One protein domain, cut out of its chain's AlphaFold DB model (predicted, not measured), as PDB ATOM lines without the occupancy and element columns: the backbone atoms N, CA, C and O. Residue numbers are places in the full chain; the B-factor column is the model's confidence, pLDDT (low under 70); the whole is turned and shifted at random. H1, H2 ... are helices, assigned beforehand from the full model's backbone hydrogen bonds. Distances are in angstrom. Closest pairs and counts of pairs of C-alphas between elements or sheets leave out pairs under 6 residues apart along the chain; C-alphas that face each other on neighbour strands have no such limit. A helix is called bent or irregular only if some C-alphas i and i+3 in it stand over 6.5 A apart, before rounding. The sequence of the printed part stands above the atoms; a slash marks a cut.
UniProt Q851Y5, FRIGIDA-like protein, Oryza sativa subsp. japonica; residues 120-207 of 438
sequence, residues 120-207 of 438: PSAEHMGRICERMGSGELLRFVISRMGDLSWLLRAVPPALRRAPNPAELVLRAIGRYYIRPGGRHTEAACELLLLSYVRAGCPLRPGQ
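Overview. This is residues 120 to 207 of the 438 residues of the protein "FRIGIDA-like protein" of Oryza sativa subsp. japonica (UniProt Q851Y5). A compact cluster in which a helical hairpin, H4 and the longest helix H5, crosses steeply over H2 and H3, while H1 packs on H2 and H3 away from H5. The centres of H1, H2 and H3 make a triangle. The printed part has 88 residues with five named helices, H1 to H5 in chain order, and no named strand: the class is all helix. The radius of gyration of the C-alphas is 11.9 A, and the spans are 37 by 31 by 21 A.

Along the chain. H5, residues 183 to 198, is 22.2 A long and ends at C-alpha 198 (-25.950, -22.489, -52.668). H4, residues 165 to 177, measures 18.5 A and is irregular, with C-alphas 172 and 175 9.0 A apart. H3, residues 148 to 159, measures 16.1 A and is only just irregular, with C-alphas 153 and 156 6.6 A apart. H2 is residues 134 to 143, 14.4 A. H1, residues 120 to 130, 15.3 A, begins at C-alpha 120 (-9.452, -8.425, -60.018).

Arrangement. H5 and H4 touch as a hairpin, closest C-alphas Ile 173 and Cys 189 at 5.4 A, a shallow tilt of 32 degrees, only just short of steep. With residues 184 to 189 alone H5 touches H2, Ile 142 to Ala 188 being the closest C-alphas at 5.6 A, at a steep 65 degrees. H1 touches H3, closest C-alphas Gly 126 and Ala 158 at 4.6 A, and is apart from H5. Each O i to N i+4 pair is within hydrogen-bond range in H1, H2 and H5, against 6 of 8 in H3 and 6 of 9 in H4.

Size, cuts and confidence. The C-alphas of Gly 182 and Gly 206 are the farthest apart, 37.1 A. The printed part has no cut, and the four links between helices are tight. Residues 177 to 178, 180 to 181 and 205 to 207 are under pLDDT 70.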
ATOM      1  N   PRO A 120     -10.056  -9.055 -61.193       88.87
ATOM      2  CA  PRO A 120      -9.452  -8.425 -60.018       88.87
ATOM      3  C   PRO A 120     -10.464  -8.177 -58.891       88.87
ATOM      4  O   PRO A 120     -10.094  -8.169 -57.713       88.87
ATOM      5  N   SER A 121     -11.746  -8.014 -59.230       90.51
ATOM      6  CA  SER A 121     -12.832  -7.832 -58.265       90.51
ATOM      7  C   SER A 121     -13.146  -9.125 -57.516       90.51
ATOM      8  O   SER A 121     -13.389  -9.091 -56.309       90.51
ATOM      9  N   ALA A 122     -13.095 -10.269 -58.208       91.58
ATOM     10  CA  ALA A 122     -13.299 -11.578 -57.598       91.58
ATOM     11  C   ALA A 122     -12.146 -11.923 -56.643       91.58
ATOM     12  O   ALA A 122     -12.384 -12.380 -55.526       91.58
ATOM     13  N   GLU A 123     -10.905 -11.609 -57.028       93.36
ATOM     14  CA  GLU A 123      -9.737 -11.776 -56.155       93.36
ATOM     15  C   GLU A 123      -9.745 -10.833 -54.948       93.36
ATOM     16  O   GLU A 123      -9.331 -11.203 -53.848       93.36
ATOM     17  N   HIS A 124     -10.222  -9.599 -55.113       94.46
ATOM     18  CA  HIS A 124     -10.408  -8.695 -53.981       94.46
ATOM     19  C   HIS A 124     -11.441  -9.238 -52.987       94.46
ATOM     20  O   HIS A 124     -11.164  -9.286 -51.789       94.46
ATOM     21  N   MET A 125     -12.585  -9.718 -53.476       94.52
ATOM     22  CA  MET A 125     -13.614 -10.322 -52.631       94.52
ATOM     23  C   MET A 125     -13.113 -11.588 -51.930       94.52
ATOM     24  O   MET A 125     -13.329 -11.749 -50.731       94.52
ATOM     25  N   GLY A 126     -12.371 -12.445 -52.635       94.41
ATOM     26  CA  GLY A 126     -11.740 -13.616 -52.033       94.41
ATOM     27  C   GLY A 126     -10.805 -13.254 -50.875       94.41
ATOM     28  O   GLY A 126     -10.896 -13.858 -49.810       94.41
ATOM     29  N   ARG A 127     -10.001 -12.191 -51.021       95.80
ATOM     30  CA  ARG A 127      -9.164 -11.659 -49.930       95.80
ATOM     31  C   ARG A 127      -9.972 -11.082 -48.767       95.80
ATOM     32  O   ARG A 127      -9.510 -11.116 -47.629       95.80
ATOM     33  N   ILE A 128     -11.151 -10.504 -49.010       96.61
ATOM     34  CA  ILE A 128     -12.061 -10.082 -47.929       96.61
ATOM     35  C   ILE A 128     -12.537 -11.310 -47.140       96.61
ATOM     36  O   ILE A 128     -12.488 -11.298 -45.909       96.61
ATOM     37  N   CYS A 129     -12.945 -12.375 -47.836       95.85
ATOM     38  CA  CYS A 129     -13.406 -13.618 -47.217       95.85
ATOM     39  C   CYS A 129     -12.299 -14.316 -46.411       95.85
ATOM     40  O   CYS A 129     -12.537 -14.704 -45.270       95.85
ATOM     41  N   GLU A 130     -11.079 -14.403 -46.946       95.59
ATOM     42  CA  GLU A 130      -9.911 -14.978 -46.252       95.59
ATOM     43  C   GLU A 130      -9.590 -14.257 -44.939       95.59
ATOM     44  O   GLU A 130      -9.265 -14.889 -43.937       95.59
ATOM     45  N   ARG A 131      -9.725 -12.926 -44.931       96.09
ATOM     46  CA  ARG A 131      -9.490 -12.078 -43.753       96.09
ATOM     47  C   ARG A 131     -10.682 -12.027 -42.793       96.09
ATOM     48  O   ARG A 131     -10.632 -11.270 -41.829       96.09
ATOM     49  N   MET A 132     -11.754 -12.787 -43.050       95.54
ATOM     50  CA  MET A 132     -13.000 -12.761 -42.271       95.54
ATOM     51  C   MET A 132     -13.632 -11.355 -42.172       95.54
ATOM     52  O   MET A 132     -14.271 -11.004 -41.179       95.54
ATOM     53  N   GLY A 133     -13.471 -10.528 -43.212       95.77
ATOM     54  CA  GLY A 133     -13.919  -9.133 -43.235       95.77
ATOM     55  C   GLY A 133     -15.427  -8.978 -43.455       95.77
ATOM     56  O   GLY A 133     -15.844  -8.506 -44.508       95.77
ATOM     57  N   SER A 134     -16.261  -9.343 -42.478       94.68
ATOM     58  CA  SER A 134     -17.732  -9.365 -42.604       94.68
ATOM     59  C   SER A 134     -18.352  -8.030 -43.051       94.68
ATOM     60  O   SER A 134     -19.162  -7.993 -43.977       94.68
ATOM     61  N   GLY A 135     -17.933  -6.912 -42.450       92.87
ATOM     62  CA  GLY A 135     -18.412  -5.574 -42.818       92.87
ATOM     63  C   GLY A 135     -17.850  -5.051 -44.148       92.87
ATOM     64  O   GLY A 135     -18.502  -4.257 -44.829       92.87
ATOM     65  N   GLU A 136     -16.645  -5.476 -44.541       94.92
ATOM     66  CA  GLU A 136     -16.095  -5.208 -45.880       94.92
ATOM     67  C   GLU A 136     -16.881  -5.978 -46.943       94.92
ATOM     68  O   GLU A 136     -17.269  -5.393 -47.952       94.92
ATOM     69  N   LEU A 137     -17.193  -7.248 -46.676       96.09
ATOM     70  CA  LEU A 137     -17.957  -8.107 -47.572       96.09
ATOM     71  C   LEU A 137     -19.353  -7.538 -47.817       96.09
ATOM     72  O   LEU A 137     -19.751  -7.379 -48.968       96.09
ATOM     73  N   LEU A 138     -20.075  -7.175 -46.751       93.88
ATOM     74  CA  LEU A 138     -21.412  -6.606 -46.889       93.88
ATOM     75  C   LEU A 138     -21.388  -5.313 -47.721       93.88
ATOM     76  O   LEU A 138     -22.180  -5.168 -48.648       93.88
ATOM     77  N   ARG A 139     -20.458  -4.390 -47.438       93.65
ATOM     78  CA  ARG A 139     -20.322  -3.140 -48.209       93.65
ATOM     79  C   ARG A 139     -19.965  -3.392 -49.672       93.65
ATOM     80  O   ARG A 139     -20.491  -2.701 -50.539       93.65
ATOM     81  N   PHE A 140     -19.113  -4.379 -49.942       94.62
ATOM     82  CA  PHE A 140     -18.737  -4.772 -51.297       94.62
ATOM     83  C   PHE A 140     -19.923  -5.349 -52.084       94.62
ATOM     84  O   PHE A 140     -20.122  -5.005 -53.246       94.62
ATOM     85  N   VAL A 141     -20.750  -6.189 -51.454       94.06
ATOM     86  CA  VAL A 141     -21.970  -6.708 -52.090       94.06
ATOM     87  C   VAL A 141     -22.964  -5.574 -52.340       94.06
ATOM     88  O   VAL A 141     -23.483  -5.465 -53.447       94.06
ATOM     89  N   ILE A 142     -23.171  -4.686 -51.358       92.17
ATOM     90  CA  ILE A 142     -24.053  -3.513 -51.490       92.17
ATOM     91  C   ILE A 142     -23.633  -2.633 -52.678       92.17
ATOM     92  O   ILE A 142     -24.488  -2.239 -53.472       92.17
ATOM     93  N   SER A 143     -22.337  -2.347 -52.838       92.70
ATOM     94  CA  SER A 143     -21.846  -1.487 -53.924       92.70
ATOM     95  C   SER A 143     -21.980  -2.114 -55.315       92.70
ATOM     96  O   SER A 143     -22.019  -1.391 -56.308       92.70
ATOM     97  N   ARG A 144     -22.094  -3.445 -55.398       91.20
ATOM     98  CA  ARG A 144     -22.244  -4.202 -56.650       91.20
ATOM     99  C   ARG A 144     -23.646  -4.764 -56.877       91.20
ATOM    100  O   ARG A 144     -23.827  -5.564 -57.786       91.20
ATOM    101  N   MET A 145     -24.657  -4.324 -56.123       88.21
ATOM    102  CA  MET A 145     -26.031  -4.840 -56.253       88.21
ATOM    103  C   MET A 145     -26.640  -4.701 -57.659       88.21
ATOM    104  O   MET A 145     -27.573  -5.435 -57.974       88.21
ATOM    105  N   GLY A 146     -26.130  -3.786 -58.493       86.23
ATOM    106  CA  GLY A 146     -26.536  -3.652 -59.897       86.23
ATOM    107  C   GLY A 146     -26.071  -4.801 -60.804       86.23
ATOM    108  O   GLY A 146     -26.672  -5.021 -61.847       86.23
ATOM    109  N   ASP A 147     -25.053  -5.563 -60.396       90.17
ATOM    110  CA  ASP A 147     -24.480  -6.685 -61.149       90.17
ATOM    111  C   ASP A 147     -24.752  -8.018 -60.426       90.17
ATOM    112  O   ASP A 147     -23.866  -8.717 -59.923       90.17
ATOM    113  N   LEU A 148     -26.044  -8.338 -60.311       87.66
ATOM    114  CA  LEU A 148     -26.529  -9.504 -59.572       87.66
ATOM    115  C   LEU A 148     -25.999 -10.827 -60.150       87.66
ATOM    116  O   LEU A 148     -25.655 -11.732 -59.390       87.66
ATOM    117  N   SER A 149     -25.918 -10.948 -61.478       87.74
ATOM    118  CA  SER A 149     -25.458 -12.175 -62.141       87.74
ATOM    119  C   SER A 149     -23.986 -12.460 -61.839       87.74
ATOM    120  O   SER A 149     -23.619 -13.609 -61.576       87.74
ATOM    121  N   TRP A 150     -23.146 -11.422 -61.797       92.29
ATOM    122  CA  TRP A 150     -21.761 -11.552 -61.362       92.29
ATOM    123  C   TRP A 150     -21.665 -11.950 -59.890       92.29
ATOM    124  O   TRP A 150     -20.941 -12.893 -59.564       92.29
ATOM    125  N   LEU A 151     -22.435 -11.305 -59.003       92.83
ATOM    126  CA  LEU A 151     -22.431 -11.615 -57.569       92.83
ATOM    127  C   LEU A 151     -22.820 -13.074 -57.294       92.83
ATOM    128  O   LEU A 151     -22.118 -13.764 -56.555       92.83
ATOM    129  N   LEU A 152     -23.877 -13.582 -57.932       88.81
ATOM    130  CA  LEU A 152     -24.324 -14.972 -57.764       88.81
ATOM    131  C   LEU A 152     -23.279 -16.003 -58.212       88.81
ATOM    132  O   LEU A 152     -23.261 -17.122 -57.698       88.81
ATOM    133  N   ARG A 153     -22.399 -15.637 -59.152       90.79
ATOM    134  CA  ARG A 153     -21.308 -16.494 -59.632       90.79
ATOM    135  C   ARG A 153     -20.058 -16.381 -58.761       90.79
ATOM    136  O   ARG A 153     -19.402 -17.386 -58.502       90.79
ATOM    137  N   ALA A 154     -19.723 -15.169 -58.326       92.76
ATOM    138  CA  ALA A 154     -18.458 -14.866 -57.663       92.76
ATOM    139  C   ALA A 154     -18.505 -15.057 -56.137       92.76
ATOM    140  O   ALA A 154     -17.504 -15.456 -55.543       92.76
ATOM    141  N   VAL A 155     -19.647 -14.803 -55.486       92.98
ATOM    142  CA  VAL A 155     -19.768 -14.872 -54.018       92.98
ATOM    143  C   VAL A 155     -19.637 -16.308 -53.488       92.98
ATOM    144  O   VAL A 155     -18.831 -16.505 -52.578       92.98
ATOM    145  N   PRO A 156     -20.327 -17.338 -54.031       91.80
ATOM    146  CA  PRO A 156     -20.195 -18.705 -53.518       91.80
ATOM    147  C   PRO A 156     -18.752 -19.252 -53.481       91.80
ATOM    148  O   PRO A 156     -18.350 -19.761 -52.430       91.80
ATOM    149  N   PRO A 157     -17.929 -19.150 -54.550       91.30
ATOM    150  CA  PRO A 157     -16.540 -19.599 -54.483       91.30
ATOM    151  C   PRO A 157     -15.677 -18.720 -53.568       91.30
ATOM    152  O   PRO A 157     -14.788 -19.249 -52.905       91.30
ATOM    153  N   ALA A 158     -15.945 -17.412 -53.469       93.49
ATOM    154  CA  ALA A 158     -15.219 -16.536 -52.551       93.49
ATOM    155  C   ALA A 158     -15.484 -16.889 -51.079       93.49
ATOM    156  O   ALA A 158     -14.538 -16.957 -50.297       93.49
ATOM    157  N   LEU A 159     -16.732 -17.203 -50.711       93.64
ATOM    158  CA  LEU A 159     -17.080 -17.637 -49.354       93.64
ATOM    159  C   LEU A 159     -16.300 -18.889 -48.938       93.64
ATOM    160  O   LEU A 159     -15.838 -18.960 -47.806       93.64
ATOM    161  N   ARG A 160     -16.070 -19.842 -49.851       90.67
ATOM    162  CA  ARG A 160     -15.284 -21.059 -49.564       90.67
ATOM    163  C   ARG A 160     -13.810 -20.791 -49.235       90.67
ATOM    164  O   ARG A 160     -13.165 -21.674 -48.684       90.67
ATOM    165  N   ARG A 161     -13.278 -19.605 -49.558       91.34
ATOM    166  CA  ARG A 161     -11.916 -19.190 -49.172       91.34
ATOM    167  C   ARG A 161     -11.835 -18.737 -47.710       91.34
ATOM    168  O   ARG A 161     -10.738 -18.612 -47.176       91.34
ATOM    169  N   ALA A 162     -12.968 -18.467 -47.060       93.00
ATOM    170  CA  ALA A 162     -12.989 -18.050 -45.664       93.00
ATOM    171  C   ALA A 162     -12.607 -19.215 -44.727       93.00
ATOM    172  O   ALA A 162     -13.090 -20.329 -44.926       93.00
ATOM    173  N   PRO A 163     -11.825 -18.968 -43.658       91.59
ATOM    174  CA  PRO A 163     -11.539 -19.979 -42.636       91.59
ATOM    175  C   PRO A 163     -12.797 -20.506 -41.931       91.59
ATOM    176  O   PRO A 163     -12.866 -21.680 -41.570       91.59
ATOM    177  N   ASN A 164     -13.788 -19.631 -41.728       91.51
ATOM    178  CA  ASN A 164     -15.085 -19.969 -41.155       91.51
ATOM    179  C   ASN A 164     -16.209 -19.251 -41.934       91.51
ATOM    180  O   ASN A 164     -16.652 -18.171 -41.536       91.51
ATOM    181  N   PRO A 165     -16.667 -19.804 -43.069       93.00
ATOM    182  CA  PRO A 165     -17.671 -19.150 -43.909       93.00
ATOM    183  C   PRO A 165     -19.018 -18.967 -43.197       93.00
ATOM    184  O   PRO A 165     -19.684 -17.957 -43.418       93.00
ATOM    185  N   ALA A 166     -19.393 -19.893 -42.309       92.29
ATOM    186  CA  ALA A 166     -20.614 -19.807 -41.517       92.29
ATOM    187  C   ALA A 166     -20.607 -18.558 -40.619       92.29
ATOM    188  O   ALA A 166     -21.541 -17.752 -40.647       92.29
ATOM    189  N   GLU A 167     -19.522 -18.358 -39.866       93.31
ATOM    190  CA  GLU A 167     -19.358 -17.185 -39.002       93.31
ATOM    191  C   GLU A 167     -19.238 -15.896 -39.813       93.31
ATOM    192  O   GLU A 167     -19.843 -14.887 -39.449       93.31
ATOM    193  N   LEU A 168     -18.516 -15.924 -40.939       94.93
ATOM    194  CA  LEU A 168     -18.393 -14.770 -41.828       94.93
ATOM    195  C   LEU A 168     -19.769 -14.271 -42.280       94.93
ATOM    196  O   LEU A 168     -20.044 -13.074 -42.197       94.93
ATOM    197  N   VAL A 169     -20.632 -15.182 -42.733       94.59
ATOM    198  CA  VAL A 169     -21.979 -14.853 -43.213       94.59
ATOM    199  C   VAL A 169     -22.862 -14.373 -42.065       94.59
ATOM    200  O   VAL A 169     -23.491 -13.325 -42.205       94.59
ATOM    201  N   LEU A 170     -22.866 -15.065 -40.916       93.54
ATOM    202  CA  LEU A 170     -23.677 -14.663 -39.760       93.54
ATOM    203  C   LEU A 170     -23.285 -13.266 -39.249       93.54
ATOM    204  O   LEU A 170     -24.137 -12.421 -38.972       93.54
ATOM    205  N   ARG A 171     -21.984 -12.975 -39.187       93.86
ATOM    206  CA  ARG A 171     -21.490 -11.658 -38.775       93.86
ATOM    207  C   ARG A 171     -21.707 -10.590 -39.844       93.86
ATOM    208  O   ARG A 171     -21.897  -9.432 -39.481       93.86
ATOM    209  N   ALA A 172     -21.708 -10.947 -41.131       93.35
ATOM    210  CA  ALA A 172     -21.974 -10.012 -42.227       93.35
ATOM    211  C   ALA A 172     -23.442  -9.581 -42.268       93.35
ATOM    212  O   ALA A 172     -23.710  -8.398 -42.450       93.35
ATOM    213  N   ILE A 173     -24.387 -10.501 -42.042       91.27
ATOM    214  CA  ILE A 173     -25.801 -10.119 -41.910       91.27
ATOM    215  C   ILE A 173     -26.044  -9.315 -40.624       91.27
ATOM    216  O   ILE A 173     -26.944  -8.475 -40.580       91.27
ATOM    217  N   GLY A 174     -25.223  -9.524 -39.586       84.15
ATOM    218  CA  GLY A 174     -25.295  -8.785 -38.329       84.15
ATOM    219  C   GLY A 174     -26.712  -8.811 -37.757       84.15
ATOM    220  O   GLY A 174     -27.428  -9.784 -37.920       84.15
ATOM    221  N   ARG A 175     -27.173  -7.716 -37.146       79.56
ATOM    222  CA  ARG A 175     -28.523  -7.624 -36.547       79.56
ATOM    223  C   ARG A 175     -29.645  -7.316 -37.548       79.56
ATOM    224  O   ARG A 175     -30.731  -6.916 -37.126       79.56
ATOM    225  N   TYR A 176     -29.402  -7.468 -38.851       71.26
ATOM    226  CA  TYR A 176     -30.377  -7.150 -39.900       71.26
ATOM    227  C   TYR A 176     -31.723  -7.875 -39.705       71.26
ATOM    228  O   TYR A 176     -32.787  -7.297 -39.909       71.26
ATOM    229  N   TYR A 177     -31.693  -9.097 -39.175       65.50
ATOM    230  CA  TYR A 177     -32.890  -9.867 -38.831       65.50
ATOM    231  C   TYR A 177     -33.827  -9.168 -37.814       65.50
ATOM    232  O   TYR A 177     -35.042  -9.391 -37.818       65.50
ATOM    233  N   ILE A 178     -33.287  -8.278 -36.969       66.52
ATOM    234  CA  ILE A 178     -34.024  -7.520 -35.938       66.52
ATOM    235  C   ILE A 178     -34.494  -6.160 -36.457       66.52
ATOM    236  O   ILE A 178     -35.542  -5.663 -36.043       66.52
ATOM    237  N   ARG A 179     -33.709  -5.519 -37.323       70.09
ATOM    238  CA  ARG A 179     -33.998  -4.172 -37.813       70.09
ATOM    239  C   ARG A 179     -33.783  -4.129 -39.324       70.09
ATOM    240  O   ARG A 179     -32.621  -4.188 -39.734       70.09
ATOM    241  N   PRO A 180     -34.861  -3.995 -40.120       65.73
ATOM    242  CA  PRO A 180     -34.718  -3.816 -41.556       65.73
ATOM    243  C   PRO A 180     -33.833  -2.592 -41.825       65.73
ATOM    244  O   PRO A 180     -33.969  -1.553 -41.172       65.73
ATOM    245  N   GLY A 181     -32.850  -2.773 -42.704       69.30
ATOM    246  CA  GLY A 181     -31.926  -1.726 -43.133       69.30
ATOM    247  C   GLY A 181     -32.478  -0.968 -44.339       69.30
ATOM    248  O   GLY A 181     -33.663  -1.031 -44.648       69.30
ATOM    249  N   GLY A 182     -31.606  -0.269 -45.070       75.73
ATOM    250  CA  GLY A 182     -31.975   0.221 -46.400       75.73
ATOM    251  C   GLY A 182     -32.198  -0.946 -47.371       75.73
ATOM    252  O   GLY A 182     -31.571  -1.996 -47.219       75.73
ATOM    253  N   ARG A 183     -33.027  -0.758 -48.410       74.48
ATOM    254  CA  ARG A 183     -33.377  -1.808 -49.399       74.48
ATOM    255  C   ARG A 183     -32.163  -2.551 -49.976       74.48
ATOM    256  O   ARG A 183     -32.208  -3.762 -50.172       74.48
ATOM    257  N   HIS A 184     -31.057  -1.846 -50.219       80.43
ATOM    258  CA  HIS A 184     -29.819  -2.464 -50.710       80.43
ATOM    259  C   HIS A 184     -29.147  -3.373 -49.678       80.43
ATOM    260  O   HIS A 184     -28.604  -4.410 -50.046       80.43
ATOM    261  N   THR A 185     -29.199  -3.012 -48.395       85.35
ATOM    262  CA  THR A 185     -28.696  -3.854 -47.303       85.35
ATOM    263  C   THR A 185     -29.517  -5.131 -47.194       85.35
ATOM    264  O   THR A 185     -28.941  -6.207 -47.087       85.35
ATOM    265  N   GLU A 186     -30.842  -5.023 -47.301       84.74
ATOM    266  CA  GLU A 186     -31.746  -6.175 -47.277       84.74
ATOM    267  C   GLU A 186     -31.404  -7.185 -48.369       84.74
ATOM    268  O   GLU A 186     -31.182  -8.369 -48.108       84.74
ATOM    269  N   ALA A 187     -31.296  -6.679 -49.596       86.32
ATOM    270  CA  ALA A 187     -30.999  -7.485 -50.763       86.32
ATOM    271  C   ALA A 187     -29.583  -8.084 -50.716       86.32
ATOM    272  O   ALA A 187     -29.389  -9.209 -51.175       86.32
ATOM    273  N   ALA A 188     -28.605  -7.370 -50.149       91.19
ATOM    274  CA  ALA A 188     -27.252  -7.884 -49.956       91.19
ATOM    275  C   ALA A 188     -27.206  -9.004 -48.905       91.19
ATOM    276  O   ALA A 188     -26.561 -10.027 -49.131       91.19
ATOM    277  N   CYS A 189     -27.921  -8.852 -47.786       92.29
ATOM    278  CA  CYS A 189     -28.051  -9.896 -46.769       92.29
ATOM    279  C   CYS A 189     -28.734 -11.151 -47.331       92.29
ATOM    280  O   CYS A 189     -28.244 -12.261 -47.122       92.29
ATOM    281  N   GLU A 190     -29.829 -10.977 -48.081       90.46
ATOM    282  CA  GLU A 190     -30.519 -12.072 -48.775       90.46
ATOM    283  C   GLU A 190     -29.562 -12.799 -49.733       90.46
ATOM    284  O   GLU A 190     -29.470 -14.024 -49.701       90.46
ATOM    285  N   LEU A 191     -28.783 -12.054 -50.526       92.14
ATOM    286  CA  LEU A 191     -27.811 -12.609 -51.470       92.14
ATOM    287  C   LEU A 191     -26.694 -13.387 -50.778       92.14
ATOM    288  O   LEU A 191     -26.299 -14.446 -51.268       92.14
ATOM    289  N   LEU A 192     -26.176 -12.885 -49.655       94.49
ATOM    290  CA  LEU A 192     -25.140 -13.568 -48.880       94.49
ATOM    291  C   LEU A 192     -25.651 -14.899 -48.324       94.49
ATOM    292  O   LEU A 192     -24.978 -15.918 -48.486       94.49
ATOM    293  N   LEU A 193     -26.852 -14.911 -47.739       93.88
ATOM    294  CA  LEU A 193     -27.490 -16.139 -47.261       93.88
ATOM    295  C   LEU A 193     -27.749 -17.115 -48.413       93.88
ATOM    296  O   LEU A 193     -27.372 -18.282 -48.328       93.88
ATOM    297  N   LEU A 194     -28.319 -16.632 -49.519       93.02
ATOM    298  CA  LEU A 194     -28.564 -17.421 -50.725       93.02
ATOM    299  C   LEU A 194     -27.272 -18.053 -51.257       93.02
ATOM    300  O   LEU A 194     -27.235 -19.245 -51.552       93.02
ATOM    301  N   SER A 195     -26.201 -17.265 -51.351       92.57
ATOM    302  CA  SER A 195     -24.900 -17.709 -51.857       92.57
ATOM    303  C   SER A 195     -24.249 -18.730 -50.932       92.57
ATOM    304  O   SER A 195     -23.637 -19.683 -51.411       92.57
ATOM    305  N   TYR A 196     -24.403 -18.563 -49.618       93.89
ATOM    306  CA  TYR A 196     -23.898 -19.505 -48.626       93.89
ATOM    307  C   TYR A 196     -24.642 -20.846 -48.667       93.89
ATOM    308  O   TYR A 196     -24.004 -21.900 -48.708       93.89
ATOM    309  N   VAL A 197     -25.976 -20.816 -48.759       92.68
ATOM    310  CA  VAL A 197     -26.792 -22.029 -48.927       92.68
ATOM    311  C   VAL A 197     -26.444 -22.725 -50.245       92.68
ATOM    312  O   VAL A 197     -26.157 -23.920 -50.256       92.68
ATOM    313  N   ARG A 198     -26.351 -21.971 -51.349       89.99
ATOM    314  CA  ARG A 198     -25.950 -22.489 -52.668       89.99
ATOM    315  C   ARG A 198     -24.533 -23.070 -52.672       89.99
ATOM    316  O   ARG A 198     -24.248 -23.989 -53.434       89.99
ATOM    317  N   ALA A 199     -23.637 -22.565 -51.823       87.35
ATOM    318  CA  ALA A 199     -22.297 -23.118 -51.660       87.35
ATOM    319  C   ALA A 199     -22.281 -24.480 -50.937       87.35
ATOM    320  O   ALA A 199     -21.216 -25.105 -50.915       87.35
ATOM    321  N   GLY A 200     -23.424 -24.938 -50.406       84.66
ATOM    322  CA  GLY A 200     -23.595 -26.192 -49.670       84.66
ATOM    323  C   GLY A 200     -23.438 -26.046 -48.156       84.66
ATOM    324  O   GLY A 200     -23.103 -27.031 -47.503       84.66
ATOM    325  N   CYS A 201     -23.614 -24.833 -47.613       85.84
ATOM    326  CA  CYS A 201     -23.396 -24.510 -46.197       85.84
ATOM    327  C   CYS A 201     -22.053 -25.057 -45.663       85.84
ATOM    328  O   CYS A 201     -22.055 -25.838 -44.709       85.84
ATOM    329  N   PRO A 202     -20.908 -24.727 -46.300       78.17
ATOM    330  CA  PRO A 202     -19.618 -25.278 -45.902       78.17
ATOM    331  C   PRO A 202     -19.337 -24.944 -44.436       78.17
ATOM    332  O   PRO A 202     -19.416 -23.788 -44.037       78.17
ATOM    333  N   LEU A 203     -19.013 -25.956 -43.641       76.03
ATOM    334  CA  LEU A 203     -18.609 -25.782 -42.250       76.03
ATOM    335  C   LEU A 203     -17.092 -25.625 -42.166       76.03
ATOM    336  O   LEU A 203     -16.358 -25.923 -43.116       76.03
ATOM    337  N   ARG A 204     -16.614 -25.156 -41.015       73.44
ATOM    338  CA  ARG A 204     -15.183 -25.056 -40.746       73.44
ATOM    339  C   ARG A 204     -14.540 -26.454 -40.824       73.44
ATOM    340  O   ARG A 204     -14.997 -27.366 -40.133       73.44
ATOM    341  N   PRO A 205     -13.453 -26.643 -41.599       62.41
ATOM    342  CA  PRO A 205     -12.744 -27.917 -41.619       62.41
ATOM    343  C   PRO A 205     -12.251 -28.302 -40.214       62.41
ATOM    344  O   PRO A 205     -11.513 -27.544 -39.584       62.41
ATOM    345  N   GLY A 206     -12.649 -29.483 -39.730       61.05
ATOM    346  CA  GLY A 206     -12.112 -30.091 -38.505       61.05
ATOM    347  C   GLY A 206     -12.772 -29.694 -37.178       61.05
ATOM    348  O   GLY A 206     -12.211 -30.023 -36.135       61.05
ATOM    349  N   GLN A 207     -13.926 -29.014 -37.167       58.02
ATOM    350  CA  GLN A 207     -14.559 -28.594 -35.908       58.02
ATOM    351  C   GLN A 207     -16.098 -28.628 -35.949       58.02
ATOM    352  O   GLN A 207     -16.740 -27.587 -35.901       58.02
TER     353      GLN A 207